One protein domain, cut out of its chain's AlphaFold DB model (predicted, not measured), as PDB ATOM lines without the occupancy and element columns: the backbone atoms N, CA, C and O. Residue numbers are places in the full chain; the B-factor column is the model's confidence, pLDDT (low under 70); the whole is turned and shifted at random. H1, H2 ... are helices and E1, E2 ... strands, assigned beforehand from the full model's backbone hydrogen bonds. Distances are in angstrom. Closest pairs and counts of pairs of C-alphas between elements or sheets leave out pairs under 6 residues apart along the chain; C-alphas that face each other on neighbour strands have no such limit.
ATOM      1  N   GLU A   2     105.888 168.950 123.607       73.25
ATOM      2  CA  GLU A   2     105.339 168.395 122.387       73.25
ATOM      3  C   GLU A   2     104.990 169.521 121.418       73.25
ATOM      4  O   GLU A   2     104.684 170.637 121.838       73.25
ATOM      5  N   ALA A   3     105.098 169.245 120.130       64.12
ATOM      6  CA  ALA A   3     104.715 170.141 119.061       64.12
ATOM      7  C   ALA A   3     104.021 169.337 117.965       64.12
ATOM      8  O   ALA A   3     104.422 168.220 117.667       64.12
ATOM      9  N   HIS A   4     102.993 169.915 117.369       71.44
ATOM     10  CA  HIS A   4     102.160 169.325 116.338       71.44
ATOM     11  C   HIS A   4     101.978 170.383 115.262       71.44
ATOM     12  O   HIS A   4     101.556 171.498 115.557       71.44
ATOM     13  N   ALA A   5     102.309 170.045 114.028       68.81
ATOM     14  CA  ALA A   5     102.083 170.870 112.861       68.81
ATOM     15  C   ALA A   5     101.231 170.072 111.880       68.81
ATOM     16  O   ALA A   5     101.468 168.889 111.649       68.81
ATOM     17  N   ARG A   6     100.236 170.723 111.302       72.88
ATOM     18  CA  ARG A   6      99.433 170.184 110.215       72.88
ATOM     19  C   ARG A   6      99.394 171.208 109.102       72.88
ATOM     20  O   ARG A   6      99.232 172.391 109.387       72.88
ATOM     21  N   MET A   7      99.513 170.735 107.873       77.12
ATOM     22  CA  MET A   7      99.295 171.499 106.658       77.12
ATOM     23  C   MET A   7      98.644 170.562 105.646       77.12
ATOM     24  O   MET A   7      99.260 169.577 105.259       77.12
ATOM     25  N   GLU A   8      97.397 170.840 105.266       78.19
ATOM     26  CA  GLU A   8      96.634 170.014 104.316       78.19
ATOM     27  C   GLU A   8      96.598 168.521 104.734       78.19
ATOM     28  O   GLU A   8      95.997 168.187 105.772       78.19
ATOM     29  N   ASP A   9      97.254 167.659 103.950       73.12
ATOM     30  CA  ASP A   9      97.368 166.206 104.132       73.12
ATOM     31  C   ASP A   9      98.644 165.776 104.881       73.12
ATOM     32  O   ASP A   9      98.833 164.584 105.144       73.12
ATOM     33  N   THR A  10      99.486 166.735 105.275       71.00
ATOM     34  CA  THR A  10     100.732 166.502 106.008       71.00
ATOM     35  C   THR A  10     100.561 166.833 107.486       71.00
ATOM     36  O   THR A  10     100.107 167.911 107.878       71.00
ATOM     37  N   TYR A  11     100.965 165.900 108.338       75.56
ATOM     38  CA  TYR A  11     100.995 166.029 109.784       75.56
ATOM     39  C   TYR A  11     102.386 165.675 110.299       75.56
ATOM     40  O   TYR A  11     102.899 164.593 110.034       75.56
ATOM     41  N   ALA A  12     102.977 166.575 111.075       65.25
ATOM     42  CA  ALA A  12     104.224 166.347 111.781       65.25
ATOM     43  C   ALA A  12     104.006 166.544 113.279       65.25
ATOM     44  O   ALA A  12     103.324 167.472 113.712       65.25
ATOM     45  N   SER A  13     104.617 165.698 114.095       70.56
ATOM     46  CA  SER A  13     104.618 165.869 115.541       70.56
ATOM     47  C   SER A  13     105.962 165.522 116.141       70.56
ATOM     48  O   SER A  13     106.662 164.638 115.668       70.56
ATOM     49  N   LEU A  14     106.330 166.266 117.173       70.50
ATOM     50  CA  LEU A  14     107.558 166.131 117.928       70.50
ATOM     51  C   LEU A  14     107.176 165.987 119.391       70.50
ATOM     52  O   LEU A  14     106.564 166.890 119.947       70.50
ATOM     53  N   TRP A  15     107.630 164.929 120.045       80.38
ATOM     54  CA  TRP A  15     107.625 164.811 121.499       80.38
ATOM     55  C   TRP A  15     109.054 164.794 121.984       80.38
ATOM     56  O   TRP A  15     109.874 164.052 121.467       80.38
ATOM     57  N   MET A  16     109.358 165.590 122.997       76.00
ATOM     58  CA  MET A  16     110.686 165.662 123.581       76.00
ATOM     59  C   MET A  16     110.602 165.721 125.100       76.00
ATOM     60  O   MET A  16     109.922 166.578 125.677       76.00
ATOM     61  N   PHE A  17     111.355 164.852 125.763       86.75
ATOM     62  CA  PHE A  17     111.550 164.881 127.208       86.75
ATOM     63  C   PHE A  17     113.029 164.723 127.535       86.75
ATOM     64  O   PHE A  17     113.778 164.077 126.809       86.75
ATOM     65  N   GLY A  18     113.474 165.322 128.632       87.50
ATOM     66  CA  GLY A  18     114.876 165.248 129.005       87.50
ATOM     67  C   GLY A  18     115.211 166.059 130.237       87.50
ATOM     68  O   GLY A  18     114.353 166.687 130.855       87.50
ATOM     69  N   GLU A  19     116.487 166.033 130.589       89.94
ATOM     70  CA  GLU A  19     117.046 166.806 131.686       89.94
ATOM     71  C   GLU A  19     118.372 167.427 131.256       89.94
ATOM     72  O   GLU A  19     119.176 166.800 130.567       89.94
ATOM     73  N   GLY A  20     118.595 168.670 131.673       87.38
ATOM     74  CA  GLY A  20     119.808 169.418 131.385       87.38
ATOM     75  C   GLY A  20     120.266 170.214 132.600       87.38
ATOM     76  O   GLY A  20     119.472 170.576 133.467       87.38
ATOM     77  N   GLU A  21     121.565 170.458 132.668       84.12
ATOM     78  CA  GLU A  21     122.235 171.252 133.690       84.12
ATOM     79  C   GLU A  21     123.318 172.091 133.009       84.12
ATOM     80  O   GLU A  21     123.988 171.613 132.099       84.12
ATOM     81  N   GLY A  22     123.504 173.328 133.460       75.12
ATOM     82  CA  GLY A  22     124.497 174.255 132.919       75.12
ATOM     83  C   GLY A  22     123.882 175.619 132.636       75.12
ATOM     84  O   GLY A  22     122.667 175.746 132.501       75.12
ATOM     85  N   ARG A  23     124.720 176.656 132.613       67.00
ATOM     86  CA  ARG A  23     124.290 178.045 132.348       67.00
ATOM     87  C   ARG A  23     124.766 178.564 130.995       67.00
ATOM     88  O   ARG A  23     124.243 179.553 130.505       67.00
ATOM     89  N   THR A  24     125.766 177.910 130.427       64.50
ATOM     90  CA  THR A  24     126.483 178.304 129.215       64.50
ATOM     91  C   THR A  24     126.758 177.049 128.392       64.50
ATOM     92  O   THR A  24     126.813 175.961 128.960       64.50
ATOM     93  N   VAL A  25     126.933 177.166 127.074       64.31
ATOM     94  CA  VAL A  25     127.092 176.005 126.169       64.31
ATOM     95  C   VAL A  25     128.270 175.100 126.570       64.31
ATOM     96  O   VAL A  25     128.177 173.881 126.478       64.31
ATOM     97  N   ASP A  26     129.356 175.675 127.091       66.88
ATOM     98  CA  ASP A  26     130.536 174.960 127.597       66.88
ATOM     99  C   ASP A  26     130.291 174.209 128.916       66.88
ATOM    100  O   ASP A  26     130.925 173.185 129.176       66.88
ATOM    101  N   THR A  27     129.357 174.693 129.738       73.94
ATOM    102  CA  THR A  27     128.959 174.049 130.999       73.94
ATOM    103  C   THR A  27     127.691 173.214 130.863       73.94
ATOM    104  O   THR A  27     127.301 172.536 131.817       73.94
ATOM    105  N   MET A  28     127.051 173.255 129.692       80.56
ATOM    106  CA  MET A  28     125.805 172.566 129.428       80.56
ATOM    107  C   MET A  28     126.067 171.080 129.232       80.56
ATOM    108  O   MET A  28     126.871 170.646 128.407       80.56
ATOM    109  N   LYS A  29     125.339 170.290 130.007       89.31
ATOM    110  CA  LYS A  29     125.199 168.859 129.816       89.31
ATOM    111  C   LYS A  29     123.732 168.496 129.895       89.31
ATOM    112  O   LYS A  29     122.980 169.081 130.673       89.31
ATOM    113  N   GLY A  30     123.320 167.503 129.137       89.12
ATOM    114  CA  GLY A  30     121.956 167.023 129.224       89.12
ATOM    115  C   GLY A  30     121.726 165.795 128.384       89.12
ATOM    116  O   GLY A  30     122.578 165.401 127.588       89.12
ATOM    117  N   LYS A  31     120.576 165.180 128.617       90.88
ATOM    118  CA  LYS A  31     120.081 164.066 127.827       90.88
ATOM    119  C   LYS A  31     118.619 164.303 127.503       90.88
ATOM    120  O   LYS A  31     117.841 164.686 128.381       90.88
ATOM    121  N   TRP A  32     118.262 164.041 126.262       89.06
ATOM    122  CA  TRP A  32     116.912 164.186 125.757       89.06
ATOM    123  C   TRP A  32     116.564 162.987 124.901       89.06
ATOM    124  O   TRP A  32     117.421 162.413 124.236       89.06
ATOM    125  N   HIS A  33     115.294 162.634 124.930       89.31
ATOM    126  CA  HIS A  33     114.687 161.702 124.012       89.31
ATOM    127  C   HIS A  33     113.649 162.472 123.214       89.31
ATOM    128  O   HIS A  33     112.801 163.151 123.800       89.31
ATOM    129  N   ALA A  34     113.740 162.376 121.896       78.25
ATOM    130  CA  ALA A  34     112.810 162.964 120.960       78.25
ATOM    131  C   ALA A  34     112.135 161.860 120.141       78.25
ATOM    132  O   ALA A  34     112.785 160.913 119.710       78.25
ATOM    133  N   THR A  35     110.834 161.971 119.923       81.00
ATOM    134  CA  THR A  35     110.083 161.182 118.946       81.00
ATOM    135  C   THR A  35     109.522 162.147 117.923       81.00
ATOM    136  O   THR A  35     108.914 163.141 118.304       81.00
ATOM    137  N   VAL A  36     109.754 161.872 116.647       75.94
ATOM    138  CA  VAL A  36     109.228 162.639 115.524       75.94
ATOM    139  C   VAL A  36     108.355 161.715 114.698       75.94
ATOM    140  O   VAL A  36     108.854 160.717 114.187       75.94
ATOM    141  N   ASP A  37     107.084 162.064 114.551       74.25
ATOM    142  CA  ASP A  37     106.171 161.394 113.633       74.25
ATOM    143  C   ASP A  37     105.853 162.329 112.469       74.25
ATOM    144  O   ASP A  37     105.554 163.502 112.685       74.25
ATOM    145  N   VAL A  38     105.895 161.802 111.252       73.75
ATOM    146  CA  VAL A  38     105.486 162.478 110.020       73.75
ATOM    147  C   VAL A  38     104.512 161.565 109.287       73.75
ATOM    148  O   VAL A  38     104.784 160.379 109.100       73.75
ATOM    149  N   ALA A  39     103.372 162.104 108.888       71.75
ATOM    150  CA  ALA A  39     102.381 161.425 108.075       71.75
ATOM    151  C   ALA A  39     101.978 162.339 106.919       71.75
ATOM    152  O   ALA A  39     101.604 163.482 107.156       71.75
ATOM    153  N   GLU A  40     102.040 161.834 105.696       73.25
ATOM    154  CA  GLU A  40     101.653 162.546 104.477       73.25
ATOM    155  C   GLU A  40     101.055 161.537 103.504       73.25
ATOM    156  O   GLU A  40     101.754 160.611 103.113       73.25
ATOM    157  N   ALA A  41      99.781 161.698 103.130       71.69
ATOM    158  CA  ALA A  41      99.046 160.832 102.196       71.69
ATOM    159  C   ALA A  41      99.288 159.309 102.382       71.69
ATOM    160  O   ALA A  41      98.572 158.661 103.147       71.69
ATOM    161  N   ASP A  42     100.297 158.749 101.706       68.62
ATOM    162  CA  ASP A  42     100.666 157.326 101.718       68.62
ATOM    163  C   ASP A  42     101.932 157.006 102.539       68.62
ATOM    164  O   ASP A  42     102.279 155.839 102.716       68.62
ATOM    165  N   MET A  43     102.621 158.011 103.076       66.00
ATOM    166  CA  MET A  43     103.819 157.874 103.897       66.00
ATOM    167  C   MET A  43     103.503 158.086 105.377       66.00
ATOM    168  O   MET A  43     102.845 159.042 105.780       66.00
ATOM    169  N   ARG A  44     104.027 157.195 106.213       70.88
ATOM    170  CA  ARG A  44     104.054 157.314 107.667       70.88
ATOM    171  C   ARG A  44     105.452 156.977 108.140       70.88
ATOM    172  O   ARG A  44     105.950 155.886 107.872       70.88
ATOM    173  N   MET A  45     106.061 157.901 108.864       72.00
ATOM    174  CA  MET A  45     107.397 157.782 109.418       72.00
ATOM    175  C   MET A  45     107.367 158.146 110.901       72.00
ATOM    176  O   MET A  45     106.790 159.154 111.289       72.00
ATOM    177  N   ARG A  46     108.029 157.338 111.721       78.81
ATOM    178  CA  ARG A  46     108.288 157.562 113.140       78.81
ATOM    179  C   ARG A  46     109.775 157.389 113.390       78.81
ATOM    180  O   ARG A  46     110.338 156.328 113.119       78.81
ATOM    181  N   VAL A  47     110.408 158.411 113.947       76.56
ATOM    182  CA  VAL A  47     111.829 158.411 114.296       76.56
ATOM    183  C   VAL A  47     111.980 158.721 115.773       76.56
ATOM    184  O   VAL A  47     111.532 159.762 116.245       76.56
ATOM    185  N   LYS A  48     112.644 157.839 116.518       83.88
ATOM    186  CA  LYS A  48     113.028 158.090 117.911       83.88
ATOM    187  C   LYS A  48     114.515 158.366 117.982       83.88
ATOM    188  O   LYS A  48     115.317 157.571 117.493       83.88
ATOM    189  N   VAL A  49     114.883 159.459 118.629       84.50
ATOM    190  CA  VAL A  49     116.251 159.961 118.714       84.50
ATOM    191  C   VAL A  49     116.612 160.217 120.172       84.50
ATOM    192  O   VAL A  49     115.880 160.899 120.881       84.50
ATOM    193  N   ASP A  50     117.760 159.713 120.616       89.12
ATOM    194  CA  ASP A  50     118.400 160.184 121.841       89.12
ATOM    195  C   ASP A  50     119.434 161.254 121.510       89.12
ATOM    196  O   ASP A  50     120.228 161.109 120.578       89.12
ATOM    197  N   LEU A  51     119.456 162.303 122.320       88.44
ATOM    198  CA  LEU A  51     120.433 163.374 122.257       88.44
ATOM    199  C   LEU A  51     121.155 163.467 123.596       88.44
ATOM    200  O   LEU A  51     120.518 163.511 124.648       88.44
ATOM    201  N   ILE A  52     122.480 163.542 123.568       90.56
ATOM    202  CA  ILE A  52     123.307 163.855 124.731       90.56
ATOM    203  C   ILE A  52     124.149 165.071 124.388       90.56
ATOM    204  O   ILE A  52     124.843 165.079 123.381       90.56
ATOM    205  N   LEU A  53     124.131 166.080 125.247       88.38
ATOM    206  CA  LEU A  53     125.075 167.187 125.179       88.38
ATOM    207  C   LEU A  53     126.084 167.022 126.308       88.38
ATOM    208  O   LEU A  53     125.694 166.833 127.463       88.38
ATOM    209  N   HIS A  54     127.371 167.077 125.987       88.00
ATOM    210  CA  HIS A  54     128.434 167.066 126.983       88.00
ATOM    211  C   HIS A  54     129.702 167.703 126.414       88.00
ATOM    212  O   HIS A  54     130.156 167.305 125.347       88.00
ATOM    213  N   GLN A  55     130.291 168.661 127.139       82.50
ATOM    214  CA  GLN A  55     131.560 169.308 126.763       82.50
ATOM    215  C   GLN A  55     131.572 169.815 125.310       82.50
ATOM    216  O   GLN A  55     132.519 169.559 124.575       82.50
ATOM    217  N   GLN A  56     130.516 170.529 124.900       80.06
ATOM    218  CA  GLN A  56     130.366 171.081 123.540       80.06
ATOM    219  C   GLN A  56     130.291 170.029 122.424       80.06
ATOM    220  O   GLN A  56     130.472 170.355 121.257       80.06
ATOM    221  N   VAL A  57     129.999 168.772 122.757       84.69
ATOM    222  CA  VAL A  57     129.724 167.731 121.768       84.69
ATOM    223  C   VAL A  57     128.279 167.286 121.925       84.69
ATOM    224  O   VAL A  57     127.857 166.882 123.014       84.69
ATOM    225  N   ALA A  58     127.523 167.379 120.835       86.81
ATOM    226  CA  ALA A  58     126.205 166.781 120.721       86.81
ATOM    227  C   ALA A  58     126.358 165.355 120.183       86.81
ATOM    228  O   ALA A  58     126.901 165.140 119.104       86.81
ATOM    229  N   TYR A  59     125.890 164.375 120.943       86.94
ATOM    230  CA  TYR A  59     125.803 162.985 120.527       86.94
ATOM    231  C   TYR A  59     124.355 162.680 120.184       86.94
ATOM    232  O   TYR A  59     123.475 162.845 121.026       86.94
ATOM    233  N   VAL A  60     124.112 162.219 118.966       87.38
ATOM    234  CA  VAL A  60     122.778 161.904 118.456       87.38
ATOM    235  C   VAL A  60     122.728 160.426 118.112       87.38
ATOM    236  O   VAL A  60     123.611 159.921 117.426       87.38
ATOM    237  N   ARG A  61     121.709 159.709 118.570       85.25
ATOM    238  CA  ARG A  61     121.482 158.316 118.183       85.25
ATOM    239  C   ARG A  61     120.046 158.134 117.753       85.25
ATOM    240  O   ARG A  61     119.133 158.433 118.512       85.25
ATOM    241  N   ILE A  62     119.858 157.567 116.570       83.25
ATOM    242  CA  ILE A  62     118.550 157.081 116.140       83.25
ATOM    243  C   ILE A  62     118.319 155.757 116.870       83.25
ATOM    244  O   ILE A  62     119.069 154.810 116.692       83.25
ATOM    245  N   ASN A  63     117.323 155.684 117.740       80.69
ATOM    246  CA  ASN A  63     116.978 154.449 118.443       80.69
ATOM    247  C   ASN A  63     116.044 153.577 117.621       80.69
ATOM    248  O   ASN A  63     116.130 152.353 117.645       80.69
ATOM    249  N   GLU A  64     115.116 154.230 116.935       79.31
ATOM    250  CA  GLU A  64     114.052 153.586 116.197       79.31
ATOM    251  C   GLU A  64     113.764 154.430 114.967       79.31
ATOM    252  O   GLU A  64     113.693 155.656 115.041       79.31
ATOM    253  N   PHE A  65     113.612 153.755 113.840       78.62
ATOM    254  CA  PHE A  65     113.108 154.332 112.613       78.62
ATOM    255  C   PHE A  65     112.092 153.339 112.073       78.62
ATOM    256  O   PHE A  65     112.454 152.215 111.727       78.62
ATOM    257  N   ASN A  66     110.834 153.749 112.056       72.94
ATOM    258  CA  ASN A  66     109.725 152.986 111.520       72.94
ATOM    259  C   ASN A  66     109.113 153.810 110.400       72.94
ATOM    260  O   ASN A  66     108.573 154.880 110.652       72.94
ATOM    261  N   ALA A  67     109.198 153.319 109.173       71.94
ATOM    262  CA  ALA A  67     108.499 153.920 108.055       71.94
ATOM    263  C   ALA A  67     107.860 152.830 107.205       71.94
ATOM    264  O   ALA A  67     108.419 151.740 107.059       71.94
ATOM    265  N   ASN A  68     106.701 153.120 106.627       68.19
ATOM    266  CA  ASN A  68     106.037 152.239 105.668       68.19
ATOM    267  C   ASN A  68     106.696 152.332 104.276       68.19
ATOM    268  O   ASN A  68     106.044 152.600 103.275       68.19
ATOM    269  N   MET A  69     108.012 152.119 104.221       64.88
ATOM    270  CA  MET A  69     108.804 152.167 102.990       64.88
ATOM    271  C   MET A  69     108.972 150.763 102.406       64.88
ATOM    272  O   MET A  69     109.286 149.817 103.132       64.88
ATOM    273  N   GLU A  70     108.808 150.633 101.088       58.34
ATOM    274  CA  GLU A  70     108.964 149.361 100.364       58.34
ATOM    275  C   GLU A  70     110.441 148.953 100.152       58.34
ATOM    276  O   GLU A  70     110.717 147.819  99.751       58.34
ATOM    277  N   ASP A  71     111.405 149.840 100.439       66.31
ATOM    278  CA  ASP A  71     112.828 149.613 100.155       66.31
ATOM    279  C   ASP A  71     113.578 148.911 101.309       66.31
ATOM    280  O   ASP A  71     113.904 149.490 102.351       66.31
ATOM    281  N   ALA A  72     113.905 147.634 101.092       59.69
ATOM    282  CA  ALA A  72     114.657 146.802 102.030       59.69
ATOM    283  C   ALA A  72     116.132 147.226 102.211       59.69
ATOM    284  O   ALA A  72     116.724 146.920 103.248       59.69
ATOM    285  N   VAL A  73     116.740 147.897 101.226       59.91
ATOM    286  CA  VAL A  73     118.121 148.407 101.312       59.91
ATOM    287  C   VAL A  73     118.161 149.595 102.263       59.91
ATOM    288  O   VAL A  73     118.982 149.615 103.178       59.91
ATOM    289  N   LEU A  74     117.208 150.517 102.127       65.69
ATOM    290  CA  LEU A  74     117.075 151.662 103.021       65.69
ATOM    291  C   LEU A  74     116.834 151.217 104.472       65.69
ATOM    292  O   LEU A  74     117.523 151.678 105.385       65.69
ATOM    293  N   GLN A  75     115.944 150.243 104.696       65.44
ATOM    294  CA  GLN A  75     115.718 149.664 106.029       65.44
ATOM    295  C   GLN A  75     116.986 149.022 106.622       65.44
ATOM    296  O   GLN A  75     117.267 149.183 107.813       65.44
ATOM    297  N   ALA A  76     117.773 148.308 105.810       61.31
ATOM    298  CA  ALA A  76     119.013 147.681 106.263       61.31
ATOM    299  C   ALA A  76     120.081 148.717 106.646       61.31
ATOM    300  O   ALA A  76     120.739 148.560 107.679       61.31
ATOM    301  N   SER A  77     120.221 149.789 105.866       63.41
ATOM    302  CA  SER A  77     121.149 150.882 106.160       63.41
ATOM    303  C   SER A  77     120.737 151.659 107.412       63.41
ATOM    304  O   SER A  77     121.563 151.901 108.294       63.41
ATOM    305  N   LEU A  78     119.444 151.945 107.582       67.56
ATOM    306  CA  LEU A  78     118.908 152.576 108.794       67.56
ATOM    307  C   LEU A  78     119.113 151.704 110.045       67.56
ATOM    308  O   LEU A  78     119.443 152.222 111.112       67.56
ATOM    309  N   ALA A  79     119.028 150.376 109.925       65.94
ATOM    310  CA  ALA A  79     119.319 149.452 111.023       65.94
ATOM    311  C   ALA A  79     120.805 149.441 111.442       65.94
ATOM    312  O   ALA A  79     121.135 149.076 112.577       65.94
ATOM    313  N   VAL A  80     121.727 149.811 110.547       64.25
ATOM    314  CA  VAL A  80     123.139 150.039 110.894       64.25
ATOM    315  C   VAL A  80     123.290 151.366 111.637       64.25
ATOM    316  O   VAL A  80     123.980 151.411 112.658       64.25
ATOM    317  N   LEU A  81     122.595 152.410 111.182       66.44
ATOM    318  CA  LEU A  81     122.603 153.738 111.803       66.44
ATOM    319  C   LEU A  81     122.030 153.727 113.223       66.44
ATOM    320  O   LEU A  81     122.546 154.421 114.095       66.44
ATOM    321  N   GLN A  82     121.061 152.852 113.502       70.94
ATOM    322  CA  GLN A  82     120.503 152.681 114.848       70.94
ATOM    323  C   GLN A  82     121.509 152.177 115.901       70.94
ATOM    324  O   GLN A  82     121.262 152.234 117.107       70.94
ATOM    325  N   LYS A  83     122.664 151.653 115.470       71.56
ATOM    326  CA  LYS A  83     123.655 151.028 116.362       71.56
ATOM    327  C   LYS A  83     124.758 151.976 116.819       71.56
ATOM    328  O   LYS A  83     125.554 151.578 117.671       71.56
ATOM    329  N   LYS A  84     124.844 153.189 116.265       80.12
ATOM    330  CA  LYS A  84     125.938 154.130 116.538       80.12
ATOM    331  C   LYS A  84     125.431 155.481 117.029       80.12
ATOM    332  O   LYS A  84     124.340 155.919 116.690       80.12
ATOM    333  N   TRP A  85     126.263 156.135 117.829       87.81
ATOM    334  CA  TRP A  85     126.109 157.539 118.183       87.81
ATOM    335  C   TRP A  85     126.851 158.407 117.169       87.81
ATOM    336  O   TRP A  85     128.014 158.157 116.875       87.81
ATOM    337  N   ILE A  86     126.202 159.442 116.666       84.62
ATOM    338  CA  ILE A  86     126.794 160.453 115.798       84.62
ATOM    339  C   ILE A  86     127.283 161.584 116.698       84.62
ATOM    340  O   ILE A  86     126.486 162.162 117.434       84.62
ATOM    341  N   SER A  87     128.579 161.880 116.687       87.69
ATOM    342  CA  SER A  87     129.165 162.974 117.464       87.69
ATOM    343  C   SER A  87     129.348 164.215 116.598       87.69
ATOM    344  O   SER A  87     130.051 164.164 115.589       87.69
ATOM    345  N   ILE A  88     128.766 165.328 117.036       83.81
ATOM    346  CA  ILE A  88     128.794 166.626 116.364       83.81
ATOM    347  C   ILE A  88     129.476 167.633 117.306       83.81
ATOM    348  O   ILE A  88     128.898 167.975 118.346       83.81
ATOM    349  N   PRO A  89     130.706 168.089 117.006       81.19
ATOM    350  CA  PRO A  89     131.339 169.159 117.767       81.19
ATOM    351  C   PRO A  89     130.616 170.487 117.506       81.19
ATOM    352  O   PRO A  89     130.334 170.840 116.364       81.19
ATOM    353  N   LEU A  90     130.311 171.231 118.567       74.19
ATOM    354  CA  LEU A  90     129.690 172.549 118.472       74.19
ATOM    355  C   LEU A  90     130.791 173.614 118.378       74.19
ATOM    356  O   LEU A  90     131.457 173.917 119.370       74.19
ATOM    357  N   GLU A  91     131.001 174.185 117.192       64.38
ATOM    358  CA  GLU A  91     131.991 175.249 117.000       64.38
ATOM    359  C   GLU A  91     131.535 176.565 117.658       64.38
ATOM    360  O   GLU A  91     130.453 177.098 117.410       64.38
ATOM    361  N   MET A  92     132.377 177.095 118.550       54.94
ATOM    362  CA  MET A  92     132.028 178.199 119.451       54.94
ATOM    363  C   MET A  92     132.060 179.594 118.810       54.94
ATOM    364  O   MET A  92     131.501 180.516 119.399       54.94
ATOM    365  N   GLU A  93     132.669 179.785 117.633       53.16
ATOM    366  CA  GLU A  93     132.789 181.129 117.034       53.16
ATOM    367  C   GLU A  93     131.433 181.735 116.635       53.16
ATOM    368  O   GLU A  93     131.281 182.954 116.675       53.16
ATOM    369  N   VAL A 246     124.960 162.155 132.624       87.31
ATOM    370  CA  VAL A 246     125.000 161.769 131.211       87.31
ATOM    371  C   VAL A 246     126.041 160.670 131.021       87.31
ATOM    372  O   VAL A 246     127.163 160.779 131.514       87.31
ATOM    373  N   GLU A 247     125.658 159.599 130.333       86.81
ATOM    374  CA  GLU A 247     126.567 158.518 129.952       86.81
ATOM    375  C   GLU A 247     127.094 158.806 128.550       86.81
ATOM    376  O   GLU A 247     126.400 158.596 127.558       86.81
ATOM    377  N   VAL A 248     128.312 159.340 128.469       87.12
ATOM    378  CA  VAL A 248     128.935 159.665 127.183       87.12
ATOM    379  C   VAL A 248     129.290 158.362 126.456       87.12
ATOM    380  O   VAL A 248     129.951 157.503 127.051       87.12
ATOM    381  N   PRO A 249     128.872 158.186 125.191       86.88
ATOM    382  CA  PRO A 249     129.198 156.987 124.432       86.88
ATOM    383  C   PRO A 249     130.710 156.876 124.200       86.88
ATOM    384  O   PRO A 249     131.409 157.869 124.009       86.88
ATOM    385  N   SER A 250     131.228 155.646 124.236       84.94
ATOM    386  CA  SER A 250     132.656 155.395 123.995       84.94
ATOM    387  C   SER A 250     133.014 155.568 122.520       84.94
ATOM    388  O   SER A 250     132.174 155.316 121.659       84.94
ATOM    389  N   GLU A 251     134.279 155.890 122.227       80.31
ATOM    390  CA  GLU A 251     134.788 156.065 120.852       80.31
ATOM    391  C   GLU A 251     134.466 154.874 119.932       80.31
ATOM    392  O   GLU A 251     134.189 155.034 118.750       80.31
ATOM    393  N   ALA A 252     134.435 153.658 120.484       78.75
ATOM    394  CA  ALA A 252     134.111 152.446 119.736       78.75
ATOM    395  C   ALA A 252     132.642 152.375 119.271       78.75
ATOM    396  O   ALA A 252     132.286 151.481 118.503       78.75
ATOM    397  N   HIS A 253     131.763 153.215 119.814       81.88
ATOM    398  CA  HIS A 253     130.319 153.249 119.538       81.88
ATOM    399  C   HIS A 253     129.879 154.605 118.975       81.88
ATOM    400  O   HIS A 253     128.681 154.829 118.796       81.88
ATOM    401  N   THR A 254     130.835 155.487 118.684       84.12
ATOM    402  CA  THR A 254     130.607 156.786 118.054       84.12
ATOM    403  C   THR A 254     131.131 156.799 116.621       84.12
ATOM    404  O   THR A 254     132.043 156.049 116.278       84.12
ATOM    405  N   MET A 255     130.557 157.659 115.793       85.56
ATOM    406  CA  MET A 255     131.074 158.063 114.486       85.56
ATOM    407  C   MET A 255     130.908 159.575 114.337       85.56
ATOM    408  O   MET A 255     129.988 160.140 114.934       85.56
ATOM    409  N   THR A 256     131.782 160.244 113.590       83.50
ATOM    410  CA  THR A 256     131.640 161.695 113.377       83.50
ATOM    411  C   THR A 256     130.525 162.009 112.380       83.50
ATOM    412  O   THR A 256     130.038 161.120 111.676       83.50
ATOM    413  N   LEU A 257     130.098 163.276 112.322       74.94
ATOM    414  CA  LEU A 257     129.133 163.720 111.316       74.94
ATOM    415  C   LEU A 257     129.661 163.493 109.894       74.94
ATOM    416  O   LEU A 257     128.907 163.053 109.037       74.94
ATOM    417  N   GLU A 258     130.949 163.734 109.646       73.81
ATOM    418  CA  GLU A 258     131.566 163.511 108.335       73.81
ATOM    419  C   GLU A 258     131.546 162.030 107.953       73.81
ATOM    420  O   GLU A 258     131.090 161.688 106.867       73.81
ATOM    421  N   GLU A 259     131.949 161.138 108.865       78.88
ATOM    422  CA  GLU A 259     131.895 159.686 108.642       78.88
ATOM    423  C   GLU A 259     130.461 159.196 108.396       78.88
ATOM    424  O   GLU A 259     130.232 158.251 107.640       78.88
ATOM    425  N   PHE A 260     129.487 159.822 109.057       74.56
ATOM    426  CA  PHE A 260     128.073 159.542 108.854       74.56
ATOM    427  C   PHE A 260     127.597 159.996 107.469       74.56
ATOM    428  O   PHE A 260     126.973 159.208 106.762       74.56
ATOM    429  N   LEU A 261     127.918 161.223 107.057       69.38
ATOM    430  CA  LEU A 261     127.542 161.751 105.744       69.38
ATOM    431  C   LEU A 261     128.205 160.968 104.604       69.38
ATOM    432  O   LEU A 261     127.528 160.628 103.639       69.38
ATOM    433  N   GLU A 262     129.481 160.596 104.740       74.50
ATOM    434  CA  GLU A 262     130.179 159.730 103.777       74.50
ATOM    435  C   GLU A 262     129.529 158.343 103.667       74.50
ATOM    436  O   GLU A 262     129.454 157.779 102.575       74.50
ATOM    437  N   TYR A 263     129.037 157.786 104.779       70.88
ATOM    438  CA  TYR A 263     128.304 156.519 104.765       70.88
ATOM    439  C   TYR A 263     126.966 156.646 104.028       70.88
ATOM    440  O   TYR A 263     126.631 155.779 103.222       70.88
ATOM    441  N   LEU A 264     126.214 157.727 104.268       67.81
ATOM    442  CA  LEU A 264     124.944 157.954 103.579       67.81
ATOM    443  C   LEU A 264     125.123 158.207 102.074       67.81
ATOM    444  O   LEU A 264     124.313 157.726 101.283       67.81
ATOM    445  N   ASP A 265     126.169 158.936 101.682       66.38
ATOM    446  CA  ASP A 265     126.505 159.205 100.279       66.38
ATOM    447  C   ASP A 265     127.001 157.933  99.567       66.38
ATOM    448  O   ASP A 265     126.516 157.568  98.497       66.38
ATOM    449  N   GLY A 266     127.899 157.176 100.207       62.91
ATOM    450  CA  GLY A 266     128.438 155.927  99.664       62.91
ATOM    451  C   GLY A 266     127.395 154.818  99.468       62.91
ATOM    452  O   GLY A 266     127.527 154.015  98.544       62.91
ATOM    453  N   GLU A 267     126.352 154.791 100.301       64.50
ATOM    454  CA  GLU A 267     125.209 153.874 100.178       64.50
ATOM    455  C   GLU A 267     124.067 154.453  99.317       64.50
ATOM    456  O   GLU A 267     123.027 153.816  99.164       64.50
ATOM    457  N   ASN A 268     124.258 155.641  98.723       60.41
ATOM    458  CA  ASN A 268     123.284 156.329  97.873       60.41
ATOM    459  C   ASN A 268     121.928 156.561  98.577       60.41
ATOM    460  O   ASN A 268     120.871 156.490  97.958       60.41
ATOM    461  N   ILE A 269     121.964 156.798  99.891       59.84
ATOM    462  CA  ILE A 269     120.781 157.017 100.734       59.84
ATOM    463  C   ILE A 269     120.326 158.472 100.637       59.84
ATOM    464  O   ILE A 269     119.131 158.731 100.554       59.84
ATOM    465  N   LEU A 270     121.267 159.428 100.613       56.53
ATOM    466  CA  LEU A 270     120.941 160.858 100.505       56.53
ATOM    467  C   LEU A 270     120.168 161.175  99.224       56.53
ATOM    468  O   LEU A 270     119.183 161.896  99.280       56.53
ATOM    469  N   SER A 271     120.549 160.571  98.099       55.91
ATOM    470  CA  SER A 271     119.861 160.760  96.818       55.91
ATOM    471  C   SER A 271     118.439 160.184  96.807       55.91
ATOM    472  O   SER A 271     117.570 160.731  96.140       55.91
ATOM    473  N   GLN A 272     118.161 159.138  97.595       53.03
ATOM    474  CA  GLN A 272     116.797 158.627  97.792       53.03
ATOM    475  C   GLN A 272     115.944 159.550  98.676       53.03
ATOM    476  O   GLN A 272     114.726 159.581  98.526       53.03
ATOM    477  N   PHE A 273     116.568 160.311  99.585       49.06
ATOM    478  CA  PHE A 273     115.898 161.378 100.334       49.06
ATOM    479  C   PHE A 273     115.739 162.661  99.510       49.06
ATOM    480  O   PHE A 273     114.762 163.367  99.706       49.06
ATOM    481  N   GLU A 274     116.648 162.966  98.584       46.16
ATOM    482  CA  GLU A 274     116.499 164.097  97.655       46.16
ATOM    483  C   GLU A 274     115.379 163.859  96.628       46.16
ATOM    484  O   GLU A 274     114.695 164.804  96.252       46.16
ATOM    485  N   GLU A 275     115.131 162.608  96.215       41.78
ATOM    486  CA  GLU A 275     113.945 162.249  95.412       41.78
ATOM    487  C   GLU A 275     112.625 162.336  96.209       41.78
ATOM    488  O   GLU A 275     111.548 162.416  95.617       41.78
ATOM    489  N   LEU A 276     112.699 162.368  97.544       39.44
ATOM    490  CA  LEU A 276     111.605 162.731  98.445       39.44
ATOM    491  C   LEU A 276     111.676 164.243  98.713       39.44
ATOM    492  O   LEU A 276     112.123 164.655  99.780       39.44
ATOM    493  N   GLU A 277     111.277 165.076  97.746       36.66
ATOM    494  CA  GLU A 277     111.208 166.545  97.871       36.66
ATOM    495  C   GLU A 277     110.403 166.985  99.119       36.66
ATOM    496  O   GLU A 277     109.215 167.282  99.050       36.66
ATOM    497  N   LEU A 278     111.057 167.054 100.280       39.62
ATOM    498  CA  LEU A 278     110.468 167.461 101.562       39.62
ATOM    499  C   LEU A 278     110.797 168.914 101.935       39.62
ATOM    500  O   LEU A 278     110.364 169.378 102.986       39.62
ATOM    501  N   LEU A 279     111.545 169.653 101.103       34.56
ATOM    502  CA  LEU A 279     111.953 171.035 101.409       34.56
ATOM    503  C   LEU A 279     112.008 172.016 100.216       34.56
ATOM    504  O   LEU A 279     112.343 173.179 100.435       34.56
ATOM    505  N   GLU A 280     111.645 171.618  98.988       30.14
ATOM    506  CA  GLU A 280     111.624 172.526  97.816       30.14
ATOM    507  C   GLU A 280     110.229 172.797  97.217       30.14
ATOM    508  O   GLU A 280     110.113 173.557  96.251       30.14
ATOM    509  N   SER A 281     109.140 172.301  97.817       31.75
ATOM    510  CA  SER A 281     107.777 172.681  97.418       31.75
ATOM    511  C   SER A 281     107.401 174.076  97.942       31.75
ATOM    512  O   SER A 281     106.739 174.264  98.955       31.75
ATOM    513  N   GLY A 282     107.901 175.070  97.206       27.97
ATOM    514  CA  GLY A 282     107.319 176.379  96.919       27.97
ATOM    515  C   GLY A 282     106.400 177.020  97.956       27.97
ATOM    516  O   GLY A 282     105.228 176.673  98.069       27.97
TER     517      GLY A 282
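What this domain is: This is residues 2 to 93 and 246 to 282 of the 408 residues of an uncharacterized protein of Candidatus Peribacteria bacterium RIFOXYB1_FULL_54_35 (UniProt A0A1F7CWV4). A long, twisted sheet of seven strands forms a wall: E1 to E5 run back and forth in it as long hairpins, and the short E6 and E7 add a turned end. H1 and H2 gather at that end, by E5 to E7, with the small H3 after them, and E1 to E4 are left bare of helices; residues 273 to 282 stick out as a tail. The printed part has 129 residues, with three named helices and seven named strands in the order E1 E2 E3 E4 E5 H1 E6 E7 H2 H3. The sheet's order is E1 E2 E3 E4 E5 E6 E7, mixed, and the class is mixed, helices and strands. The whole is compact, with a radius of gyration of the C-alphas of 16.2 A and spans of 43 by 33 by 27 A.

Where its parts are: The longest strands are E2, residues 10 to 21, 35.4 A, E3, residues 29 to 40, 35.2 A, and E4, residues 43 to 54, 35.0 A. E5, residues 57 to 67, is 28.8 A long and bends by 52 degrees at residue 64. E1, residues 2 to 7, begins with C-alpha 2 at (105.339, 168.395, 122.387). E6 is residues 85 to 89 and E7 residues 254 to 256. H1, residues 72 to 81, is 14.4 A long, and H2, residues 257 to 266, 14.0 A. H3, residues 269 to 274, ends with C-alpha 274 at (116.499, 164.097, 97.655).

How they stand to each other: E1 to E5 form a meander, each strand the antiparallel neighbour of the one before. Within hydrogen-bond range are N 5 and O 12 of E1 and E2, 2.8 A, N 15 and O 35 of E2 and E3, 2.8 A, N 36 and O 47 of E3 and E4, 2.8 A, and N 52 and O 59 of E4 and E5, 2.8 A. E5 and E6 are antiparallel, with N 60 and O 86 at 2.8 A; E6 and E7 are parallel, with N 87 and O 255 at 2.8 A. H1 is on the sheet at a height of 5.6 A, over none of the strands; its closest C-alphas to E5 are those of Leu 81 and Ile 62, 6.8 A. H2 is on the sheet, over E7, and stands up from it by 55 degrees. H1 and H2 are near each other. H3 is not on the sheet; it is close to but not clearly touching H2, about perpendicular at 85 degrees, with C-alphas 264 and 270 closest at 5.8 A. In H1, H2 and H3 every O i to N i+4 pair is within hydrogen-bond range.

The domain as a whole: The C-alphas of Arg 23 and Glu 70, the two farthest apart, are 45.6 A apart. Residues 94 to 245 are not printed, and C-alphas 93 and 246 are 25.2 A apart across the cut. Of the links printed whole, none is long. Mean pLDDT of the printed part is 72.3; 46 residues are under 70, among them 68 to 81 and 264 to 282.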